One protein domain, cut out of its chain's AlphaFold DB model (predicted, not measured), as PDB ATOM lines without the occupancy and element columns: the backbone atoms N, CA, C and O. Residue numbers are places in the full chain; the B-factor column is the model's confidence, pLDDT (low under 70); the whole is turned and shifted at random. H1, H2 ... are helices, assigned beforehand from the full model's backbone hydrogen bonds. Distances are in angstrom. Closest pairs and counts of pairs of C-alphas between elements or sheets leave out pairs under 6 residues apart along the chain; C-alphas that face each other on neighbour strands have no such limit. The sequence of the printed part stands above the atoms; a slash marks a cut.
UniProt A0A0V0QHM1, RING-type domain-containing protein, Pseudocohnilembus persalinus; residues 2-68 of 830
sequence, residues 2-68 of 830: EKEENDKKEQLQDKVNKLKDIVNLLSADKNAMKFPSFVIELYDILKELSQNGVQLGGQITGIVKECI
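What this domain is: This is residues 2 to 68 of the 830 residues of the protein "RING-type domain-containing protein" of Pseudocohnilembus persalinus (UniProt A0A0V0QHM1). One long helix, H1, makes the length of this model, and the shorter H2 folds back along part of it at a slant, so that the two form a helical hairpin. The short last helix, H3, is set crosswise to H1 near the hairpin, while residues 2 to 7 of H1 stick out at the far end. The printed part has 67 residues with three named helices, in the order H1, H2, H3, and no named strand; its class is all helix. It is only just compact, close to loose, with a radius of gyration of the C-alphas of 12.8 A, and the C-alphas span 43 by 20 by 17 A.

Where its parts are: Begin with the longest helix, H1, residues 2 to 28: find C-alpha 2 at (-2.609, 29.024, -43.381), and from there the helix runs 39.2 A to C-alpha 28 at (30.924, 8.936, -40.863). Next look at H2, residues 36 to 51, which measures 22.7 A from first to last C-alpha. Last comes H3, residues 58 to 68, 15.0 A long, which ends at C-alpha 68 at (14.172, -2.225, -45.406).

How they stand to each other: Start at H1 and look at its residues 12 to 22, with which alone it touches H2; H2 touches H1 with residues 42 to 49 alone. The closest C-alphas of the two are those of Lys 15 and Ile 45, 6.5 A apart. Their lines stand at a steep tilt of 39 degrees, and they run opposite ways. Now go to Val 23 and Ile 60, whose C-alphas, 7.6 A apart, are the closest of H1 and H3; these two helices are close but not clearly touching. The lines of H1 and H3 are about perpendicular at 73 degrees, but only just. H2 and H3 are near each other, with no pair of C-alphas within 8 A but 8 pairs within 10 A. Along the backbones of H1, H2 and H3, every O i to N i+4 pair is within hydrogen-bond range.

The domain as a whole: The two C-alphas farthest apart are those of Glu 2 and Asn 31, 42.8 A, and the outline is a rod. Look at residues 2 to 7, which belong to H1: they stand free. The printed part has no cut. The link from H1 to H2 has 7 residues and that from H2 to H3 has 6; both are short. In the B-factor column you will find a mean pLDDT of 81.4 for the printed part, with values under 70 at residue 33, residues 35 to 36 and residues 58 to 68; the mean of H3 is 58.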
ATOM      1  N   GLU A   2      -3.960  28.669 -42.863       91.50
ATOM      2  CA  GLU A   2      -2.609  29.024 -43.381       91.50
ATOM      3  C   GLU A   2      -1.500  28.944 -42.321       91.50
ATOM      4  O   GLU A   2      -0.425  28.412 -42.576       91.50
ATOM      5  N   LYS A   3      -1.777  29.413 -41.097       92.81
ATOM      6  CA  LYS A   3      -0.839  29.291 -39.973       92.81
ATOM      7  C   LYS A   3      -0.542  27.829 -39.617       92.81
ATOM      8  O   LYS A   3       0.613  27.464 -39.492       92.81
ATOM      9  N   GLU A   4      -1.571  26.989 -39.524       92.06
ATOM     10  CA  GLU A   4      -1.411  25.555 -39.224       92.06
ATOM     11  C   GLU A   4      -0.671  24.818 -40.348       92.06
ATOM     12  O   GLU A   4       0.093  23.893 -40.088       92.06
ATOM     13  N   GLU A   5      -0.867  25.232 -41.603       95.12
ATOM     14  CA  GLU A   5      -0.132  24.692 -42.744       95.12
ATOM     15  C   GLU A   5       1.351  25.087 -42.695       95.12
ATOM     16  O   GLU A   5       2.217  24.254 -42.969       95.12
ATOM     17  N   ASN A   6       1.654  26.326 -42.301       93.62
ATOM     18  CA  ASN A   6       3.026  26.798 -42.124       93.62
ATOM     19  C   ASN A   6       3.719  26.110 -40.942       93.62
ATOM     20  O   ASN A   6       4.830  25.610 -41.116       93.62
ATOM     21  N   ASP A   7       3.040  25.975 -39.801       92.81
ATOM     22  CA  ASP A   7       3.559  25.259 -38.629       92.81
ATOM     23  C   ASP A   7       3.836  23.781 -38.977       92.81
ATOM     24  O   ASP A   7       4.865  23.215 -38.602       92.81
ATOM     25  N   LYS A   8       2.962  23.147 -39.777       94.31
ATOM     26  CA  LYS A   8       3.167  21.773 -40.263       94.31
ATOM     27  C   LYS A   8       4.352  21.666 -41.232       94.31
ATOM     28  O   LYS A   8       5.095  20.685 -41.171       94.31
ATOM     29  N   LYS A   9       4.552  22.648 -42.118       93.81
ATOM     30  CA  LYS A   9       5.718  22.702 -43.022       93.81
ATOM     31  C   LYS A   9       7.024  22.866 -42.246       93.81
ATOM     32  O   LYS A   9       7.992  22.181 -42.568       93.81
ATOM     33  N   GLU A  10       7.039  23.707 -41.215       95.25
ATOM     34  CA  GLU A  10       8.204  23.910 -40.348       95.25
ATOM     35  C   GLU A  10       8.558  22.628 -39.574       95.25
ATOM     36  O   GLU A  10       9.696  22.163 -39.637       95.25
ATOM     37  N   GLN A  11       7.567  21.956 -38.975       94.00
ATOM     38  CA  GLN A  11       7.771  20.670 -38.291       94.00
ATOM     39  C   GLN A  11       8.302  19.567 -39.221       94.00
ATOM     40  O   GLN A  11       9.135  18.752 -38.813       94.00
ATOM     41  N   LEU A  12       7.833  19.517 -40.472       94.06
ATOM     42  CA  LEU A  12       8.348  18.572 -41.467       94.06
ATOM     43  C   LEU A  12       9.778  18.921 -41.890       94.06
ATOM     44  O   LEU A  12      10.598  18.016 -42.056       94.06
ATOM     45  N   GLN A  13      10.100  20.209 -42.017       94.06
ATOM     46  CA  GLN A  13      11.441  20.668 -42.372       94.06
ATOM     47  C   GLN A  13      12.471  20.321 -41.288       94.06
ATOM     48  O   GLN A  13      13.565  19.852 -41.618       94.06
ATOM     49  N   ASP A  14      12.113  20.457 -40.012       94.75
ATOM     50  CA  ASP A  14      12.963  20.045 -38.891       94.75
ATOM     51  C   ASP A  14      13.244  18.539 -38.898       94.75
ATOM     52  O   ASP A  14      14.380  18.109 -38.681       94.75
ATOM     53  N   LYS A  15      12.245  17.716 -39.236       93.06
ATOM     54  CA  LYS A  15      12.422  16.258 -39.363       93.06
ATOM     55  C   LYS A  15      13.319  15.886 -40.536       93.06
ATOM     56  O   LYS A  15      14.137  14.974 -40.410       93.06
ATOM     57  N   VAL A  16      13.227  16.613 -41.651       93.00
ATOM     58  CA  VAL A  16      14.151  16.453 -42.785       93.00
ATOM     59  C   VAL A  16      15.583  16.826 -42.389       93.00
ATOM     60  O   VAL A  16      16.514  16.110 -42.758       93.00
ATOM     61  N   ASN A  17      15.781  17.902 -41.625       92.50
ATOM     62  CA  ASN A  17      17.107  18.298 -41.139       92.50
ATOM     63  C   ASN A  17      17.689  17.236 -40.194       92.50
ATOM     64  O   ASN A  17      18.810  16.778 -40.404       92.50
ATOM     65  N   LYS A  18      16.881  16.734 -39.256       92.81
ATOM     66  CA  LYS A  18      17.279  15.654 -38.345       92.81
ATOM     67  C   LYS A  18      17.640  14.358 -39.082       92.81
ATOM     68  O   LYS A  18      18.612  13.691 -38.732       92.81
ATOM     69  N   LEU A  19      16.902  14.017 -40.143       91.88
ATOM     70  CA  LEU A  19      17.230  12.880 -41.007       91.88
ATOM     71  C   LEU A  19      18.581  13.065 -41.714       91.88
ATOM     72  O   LEU A  19      19.347  12.109 -41.811       91.88
ATOM     73  N   LYS A  20      18.895  14.278 -42.190       90.62
ATOM     74  CA  LYS A  20      20.203  14.577 -42.798       90.62
ATOM     75  C   LYS A  20      21.340  14.403 -41.795       90.62
ATOM     76  O   LYS A  20      22.353  13.811 -42.152       90.62
ATOM     77  N   ASP A  21      21.158  14.846 -40.554       90.44
ATOM     78  CA  ASP A  21      22.165  14.682 -39.500       90.44
ATOM     79  C   ASP A  21      22.422  13.202 -39.191       90.44
ATOM     80  O   ASP A  21      23.573  12.770 -39.113       90.44
ATOM     81  N   ILE A  22      21.356  12.397 -39.110       85.94
ATOM     82  CA  ILE A  22      21.445  10.941 -38.932       85.94
ATOM     83  C   ILE A  22      22.171  10.279 -40.112       85.94
ATOM     84  O   ILE A  22      23.043   9.436 -39.907       85.94
ATOM     85  N   VAL A  23      21.858  10.670 -41.348       85.69
ATOM     86  CA  VAL A  23      22.532  10.148 -42.549       85.69
ATOM     87  C   VAL A  23      24.013  10.539 -42.571       85.69
ATOM     88  O   VAL A  23      24.858   9.699 -42.880       85.69
ATOM     89  N   ASN A  24      24.347  11.771 -42.185       87.06
ATOM     90  CA  ASN A  24      25.733  12.223 -42.074       87.06
ATOM     91  C   ASN A  24      26.498  11.409 -41.018       87.06
ATOM     92  O   ASN A  24      27.607  10.950 -41.288       87.06
ATOM     93  N   LEU A  25      25.884  11.143 -39.860       85.94
ATOM     94  CA  LEU A  25      26.446  10.267 -38.826       85.94
ATOM     95  C   LEU A  25      26.690   8.843 -39.344       85.94
ATOM     96  O   LEU A  25      27.771   8.299 -39.134       85.94
ATOM     97  N   LEU A  26      25.735   8.266 -40.076       81.62
ATOM     98  CA  LEU A  26      25.876   6.935 -40.681       81.62
ATOM     99  C   LEU A  26      26.972   6.878 -41.748       81.62
ATOM    100  O   LEU A  26      27.652   5.861 -41.889       81.62
ATOM    101  N   SER A  27      27.154   7.965 -42.498       79.19
ATOM    102  CA  SER A  27      28.232   8.072 -43.481       79.19
ATOM    103  C   SER A  27      29.615   8.175 -42.826       79.19
ATOM    104  O   SER A  27      30.589   7.672 -43.386       79.19
ATOM    105  N   ALA A  28      29.691   8.769 -41.629       83.56
ATOM    106  CA  ALA A  28      30.924   8.936 -40.863       83.56
ATOM    107  C   ALA A  28      31.298   7.689 -40.042       83.56
ATOM    108  O   ALA A  28      32.481   7.369 -39.932       83.56
ATOM    109  N   ASP A  29      30.316   6.962 -39.499       86.06
ATOM    110  CA  ASP A  29      30.538   5.733 -38.736       86.06
ATOM    111  C   ASP A  29      29.520   4.641 -39.093       86.06
ATOM    112  O   ASP A  29      28.385   4.602 -38.611       86.06
ATOM    113  N   LYS A  30      29.978   3.667 -39.886       75.94
ATOM    114  CA  LYS A  30      29.186   2.490 -40.267       75.94
ATOM    115  C   LYS A  30      28.778   1.621 -39.065       75.94
ATOM    116  O   LYS A  30      27.876   0.797 -39.201       75.94
ATOM    117  N   ASN A  31      29.407   1.779 -37.894       78.31
ATOM    118  CA  ASN A  31      29.034   1.055 -36.674       78.31
ATOM    119  C   ASN A  31      27.882   1.706 -35.897       78.31
ATOM    120  O   ASN A  31      27.338   1.048 -35.009       78.31
ATOM    121  N   ALA A  32      27.463   2.933 -36.229       71.75
ATOM    122  CA  ALA A  32      26.352   3.604 -35.549       71.75
ATOM    123  C   ALA A  32      25.021   2.824 -35.662       71.75
ATOM    124  O   ALA A  32      24.180   2.900 -34.768       71.75
ATOM    125  N   MET A  33      24.865   1.969 -36.685       69.88
ATOM    126  CA  MET A  33      23.714   1.061 -36.820       69.88
ATOM    127  C   MET A  33      23.658  -0.066 -35.772       69.88
ATOM    128  O   MET A  33      22.645  -0.756 -35.682       69.88
ATOM    129  N   LYS A  34      24.703  -0.271 -34.957       71.56
ATOM    130  CA  LYS A  34      24.706  -1.286 -33.885       71.56
ATOM    131  C   LYS A  34      23.892  -0.873 -32.654       71.56
ATOM    132  O   LYS A  34      23.701  -1.699 -31.764       71.56
ATOM    133  N   PHE A  35      23.415   0.373 -32.585       69.00
ATOM    134  CA  PHE A  35      22.620   0.883 -31.469       69.00
ATOM    135  C   PHE A  35      21.115   0.820 -31.792       69.00
ATOM    136  O   PHE A  35      20.651   1.564 -32.658       69.00
ATOM    137  N   PRO A  36      20.316  -0.009 -31.086       65.19
ATOM    138  CA  PRO A  36      18.885  -0.169 -31.365       65.19
ATOM    139  C   PRO A  36      18.074   1.131 -31.279       65.19
ATOM    140  O   PRO A  36      17.174   1.348 -32.084       65.19
ATOM    141  N   SER A  37      18.424   2.028 -30.351       70.44
ATOM    142  CA  SER A  37      17.767   3.334 -30.193       70.44
ATOM    143  C   SER A  37      17.871   4.204 -31.448       70.44
ATOM    144  O   SER A  37      16.915   4.881 -31.812       70.44
ATOM    145  N   PHE A  38      19.007   4.135 -32.142       76.50
ATOM    146  CA  PHE A  38      19.280   4.921 -33.341       76.50
ATOM    147  C   PHE A  38      18.475   4.420 -34.550       76.50
ATOM    148  O   PHE A  38      17.965   5.209 -35.344       76.50
ATOM    149  N   VAL A  39      18.305   3.099 -34.662       75.19
ATOM    150  CA  VAL A  39      17.491   2.468 -35.714       75.19
ATOM    151  C   VAL A  39      16.005   2.784 -35.523       75.19
ATOM    152  O   VAL A  39      15.307   3.048 -36.503       75.19
ATOM    153  N   ILE A  40      15.528   2.803 -34.274       76.50
ATOM    154  CA  ILE A  40      14.142   3.163 -33.938       76.50
ATOM    155  C   ILE A  40      13.870   4.630 -34.292       76.50
ATOM    156  O   ILE A  40      12.903   4.918 -34.994       76.50
ATOM    157  N   GLU A  41      14.756   5.546 -33.894       85.25
ATOM    158  CA  GLU A  41      14.609   6.976 -34.190       85.25
ATOM    159  C   GLU A  41      14.616   7.264 -35.702       85.25
ATOM    160  O   GLU A  41      13.782   8.025 -36.198       85.25
ATOM    161  N   LEU A  42      15.501   6.604 -36.459       87.25
ATOM    162  CA  LEU A  42      15.524   6.691 -37.919       87.25
ATOM    163  C   LEU A  42      14.218   6.167 -38.542       87.25
ATOM    164  O   LEU A  42      13.675   6.795 -39.452       87.25
ATOM    165  N   TYR A  43      13.695   5.038 -38.055       83.94
ATOM    166  CA  TYR A  43      12.445   4.460 -38.552       83.94
ATOM    167  C   TYR A  43      11.242   5.379 -38.312       83.94
ATOM    168  O   TYR A  43      10.438   5.574 -39.227       83.94
ATOM    169  N   ASP A  44      11.133   5.977 -37.125       86.19
ATOM    170  CA  ASP A  44      10.022   6.866 -36.780       86.19
ATOM    171  C   ASP A  44      10.025   8.138 -37.641       86.19
ATOM    172  O   ASP A  44       8.986   8.511 -38.196       86.19
ATOM    173  N   ILE A  45      11.202   8.742 -37.854       90.50
ATOM    174  CA  ILE A  45      11.358   9.910 -38.736       90.50
ATOM    175  C   ILE A  45      10.958   9.559 -40.176       90.50
ATOM    176  O   ILE A  45      10.208  10.298 -40.815       90.50
ATOM    177  N   LEU A  46      11.415   8.415 -40.694       87.88
ATOM    178  CA  LEU A  46      11.099   7.976 -42.057       87.88
ATOM    179  C   LEU A  46       9.611   7.667 -42.244       87.88
ATOM    180  O   LEU A  46       9.023   8.048 -43.261       87.88
ATOM    181  N   LYS A  47       8.991   6.998 -41.268       86.06
ATOM    182  CA  LYS A  47       7.560   6.677 -41.282       86.06
ATOM    183  C   LYS A  47       6.724   7.950 -41.339       86.06
ATOM    184  O   LYS A  47       5.793   8.037 -42.139       86.06
ATOM    185  N   GLU A  48       7.072   8.944 -40.534       87.56
ATOM    186  CA  GLU A  48       6.314  10.185 -40.460       87.56
ATOM    187  C   GLU A  48       6.495  11.071 -41.699       87.56
ATOM    188  O   GLU A  48       5.518  11.622 -42.215       87.56
ATOM    189  N   LEU A  49       7.713  11.156 -42.243       92.06
ATOM    190  CA  LEU A  49       7.965  11.851 -43.511       92.06
ATOM    191  C   LEU A  49       7.210  11.185 -44.672       92.06
ATOM    192  O   LEU A  49       6.616  11.880 -45.500       92.06
ATOM    193  N   SER A  50       7.146   9.848 -44.690       85.31
ATOM    194  CA  SER A  50       6.365   9.096 -45.679       85.31
ATOM    195  C   SER A  50       4.861   9.341 -45.546       85.31
ATOM    196  O   SER A  50       4.185   9.502 -46.562       85.31
ATOM    197  N   GLN A  51       4.321   9.379 -44.325       87.62
ATOM    198  CA  GLN A  51       2.896   9.643 -44.083       87.62
ATOM    199  C   GLN A  51       2.476  11.058 -44.502       87.62
ATOM    200  O   GLN A  51       1.314  11.281 -44.830       87.62
ATOM    201  N   ASN A  52       3.423  11.999 -44.540       91.06
ATOM    202  CA  ASN A  52       3.194  13.373 -44.983       91.06
ATOM    203  C   ASN A  52       3.577  13.618 -46.456       91.06
ATOM    204  O   ASN A  52       3.608  14.766 -46.890       91.06
ATOM    205  N   GLY A  53       3.855  12.562 -47.233       91.25
ATOM    206  CA  GLY A  53       4.119  12.665 -48.673       91.25
ATOM    207  C   GLY A  53       5.432  13.369 -49.034       91.25
ATOM    208  O   GLY A  53       5.583  13.833 -50.164       91.25
ATOM    209  N   VAL A  54       6.384  13.464 -48.099       90.31
ATOM    210  CA  VAL A  54       7.682  14.103 -48.347       90.31
ATOM    211  C   VAL A  54       8.523  13.199 -49.250       90.31
ATOM    212  O   VAL A  54       8.865  12.074 -48.882       90.31
ATOM    213  N   GLN A  55       8.884  13.686 -50.439       85.19
ATOM    214  CA  GLN A  55       9.789  12.966 -51.336       85.19
ATOM    215  C   GLN A  55      11.221  13.016 -50.791       85.19
ATOM    216  O   GLN A  55      11.854  14.070 -50.740       85.19
ATOM    217  N   LEU A  56      11.743  11.859 -50.385       80.94
ATOM    218  CA  LEU A  56      13.127  11.712 -49.944       80.94
ATOM    219  C   LEU A  56      14.042  11.601 -51.173       80.94
ATOM    220  O   LEU A  56      13.834  10.730 -52.018       80.94
ATOM    221  N   GLY A  57      15.053  12.469 -51.273       78.88
ATOM    222  CA  GLY A  57      16.024  12.453 -52.374       78.88
ATOM    223  C   GLY A  57      16.761  11.110 -52.504       78.88
ATOM    224  O   GLY A  57      16.935  10.392 -51.520       78.88
ATOM    225  N   GLY A  58      17.227  10.787 -53.718       69.62
ATOM    226  CA  GLY A  58      17.701   9.444 -54.105       69.62
ATOM    227  C   GLY A  58      18.764   8.800 -53.201       69.62
ATOM    228  O   GLY A  58      18.771   7.580 -53.042       69.62
ATOM    229  N   GLN A  59      19.628   9.596 -52.561       59.28
ATOM    230  CA  GLN A  59      20.633   9.102 -51.608       59.28
ATOM    231  C   GLN A  59      20.002   8.531 -50.328       59.28
ATOM    232  O   GLN A  59      20.415   7.480 -49.844       59.28
ATOM    233  N   ILE A  60      18.952   9.178 -49.818       64.12
ATOM    234  CA  ILE A  60      18.204   8.715 -48.643       64.12
ATOM    235  C   ILE A  60      17.403   7.467 -49.018       64.12
ATOM    236  O   ILE A  60      17.370   6.501 -48.264       64.12
ATOM    237  N   THR A  61      16.824   7.431 -50.221       60.53
ATOM    238  CA  THR A  61      16.090   6.259 -50.717       60.53
ATOM    239  C   THR A  61      16.976   5.010 -50.822       60.53
ATOM    240  O   THR A  61      16.477   3.904 -50.623       60.53
ATOM    241  N   GLY A  62      18.275   5.168 -51.107       64.94
ATOM    242  CA  GLY A  62      19.257   4.076 -51.115       64.94
ATOM    243  C   GLY A  62      19.478   3.465 -49.730       64.94
ATOM    244  O   GLY A  62      19.283   2.264 -49.555       64.94
ATOM    245  N   ILE A  63      19.764   4.301 -48.728       60.78
ATOM    246  CA  ILE A  63      19.964   3.878 -47.327       60.78
ATOM    247  C   ILE A  63      18.680   3.257 -46.757       60.78
ATOM    248  O   ILE A  63      18.713   2.224 -46.094       60.78
ATOM    249  N   VAL A  64      17.519   3.835 -47.080       57.62
ATOM    250  CA  VAL A  64      16.207   3.305 -46.676       57.62
ATOM    251  C   VAL A  64      15.938   1.939 -47.309       57.62
ATOM    252  O   VAL A  64      15.406   1.055 -46.640       57.62
ATOM    253  N   LYS A  65      16.325   1.724 -48.573       52.28
ATOM    254  CA  LYS A  65      16.207   0.410 -49.220       52.28
ATOM    255  C   LYS A  65      17.109  -0.628 -48.564       52.28
ATOM    256  O   LYS A  65      16.631  -1.738 -48.370       52.28
ATOM    257  N   GLU A  66      18.332  -0.277 -48.173       51.84
ATOM    258  CA  GLU A  66      19.232  -1.175 -47.432       51.84
ATOM    259  C   GLU A  66      18.687  -1.502 -46.028       51.84
ATOM    260  O   GLU A  66      18.662  -2.669 -45.636       51.84
ATOM    261  N   CYS A  67      18.126  -0.525 -45.307       48.38
ATOM    262  CA  CYS A  67      17.480  -0.758 -44.008       48.38
ATOM    263  C   CYS A  67      16.194  -1.608 -44.108       48.38
ATOM    264  O   CYS A  67      15.932  -2.445 -43.242       48.38
ATOM    265  N   ILE A  68      15.387  -1.427 -45.161       47.44
ATOM    266  CA  ILE A  68      14.172  -2.225 -45.406       47.44
ATOM    267  C   ILE A  68      14.522  -3.635 -45.910       47.44
ATOM    268  O   ILE A  68      13.801  -4.582 -45.588       47.44
TER     269      ILE A  68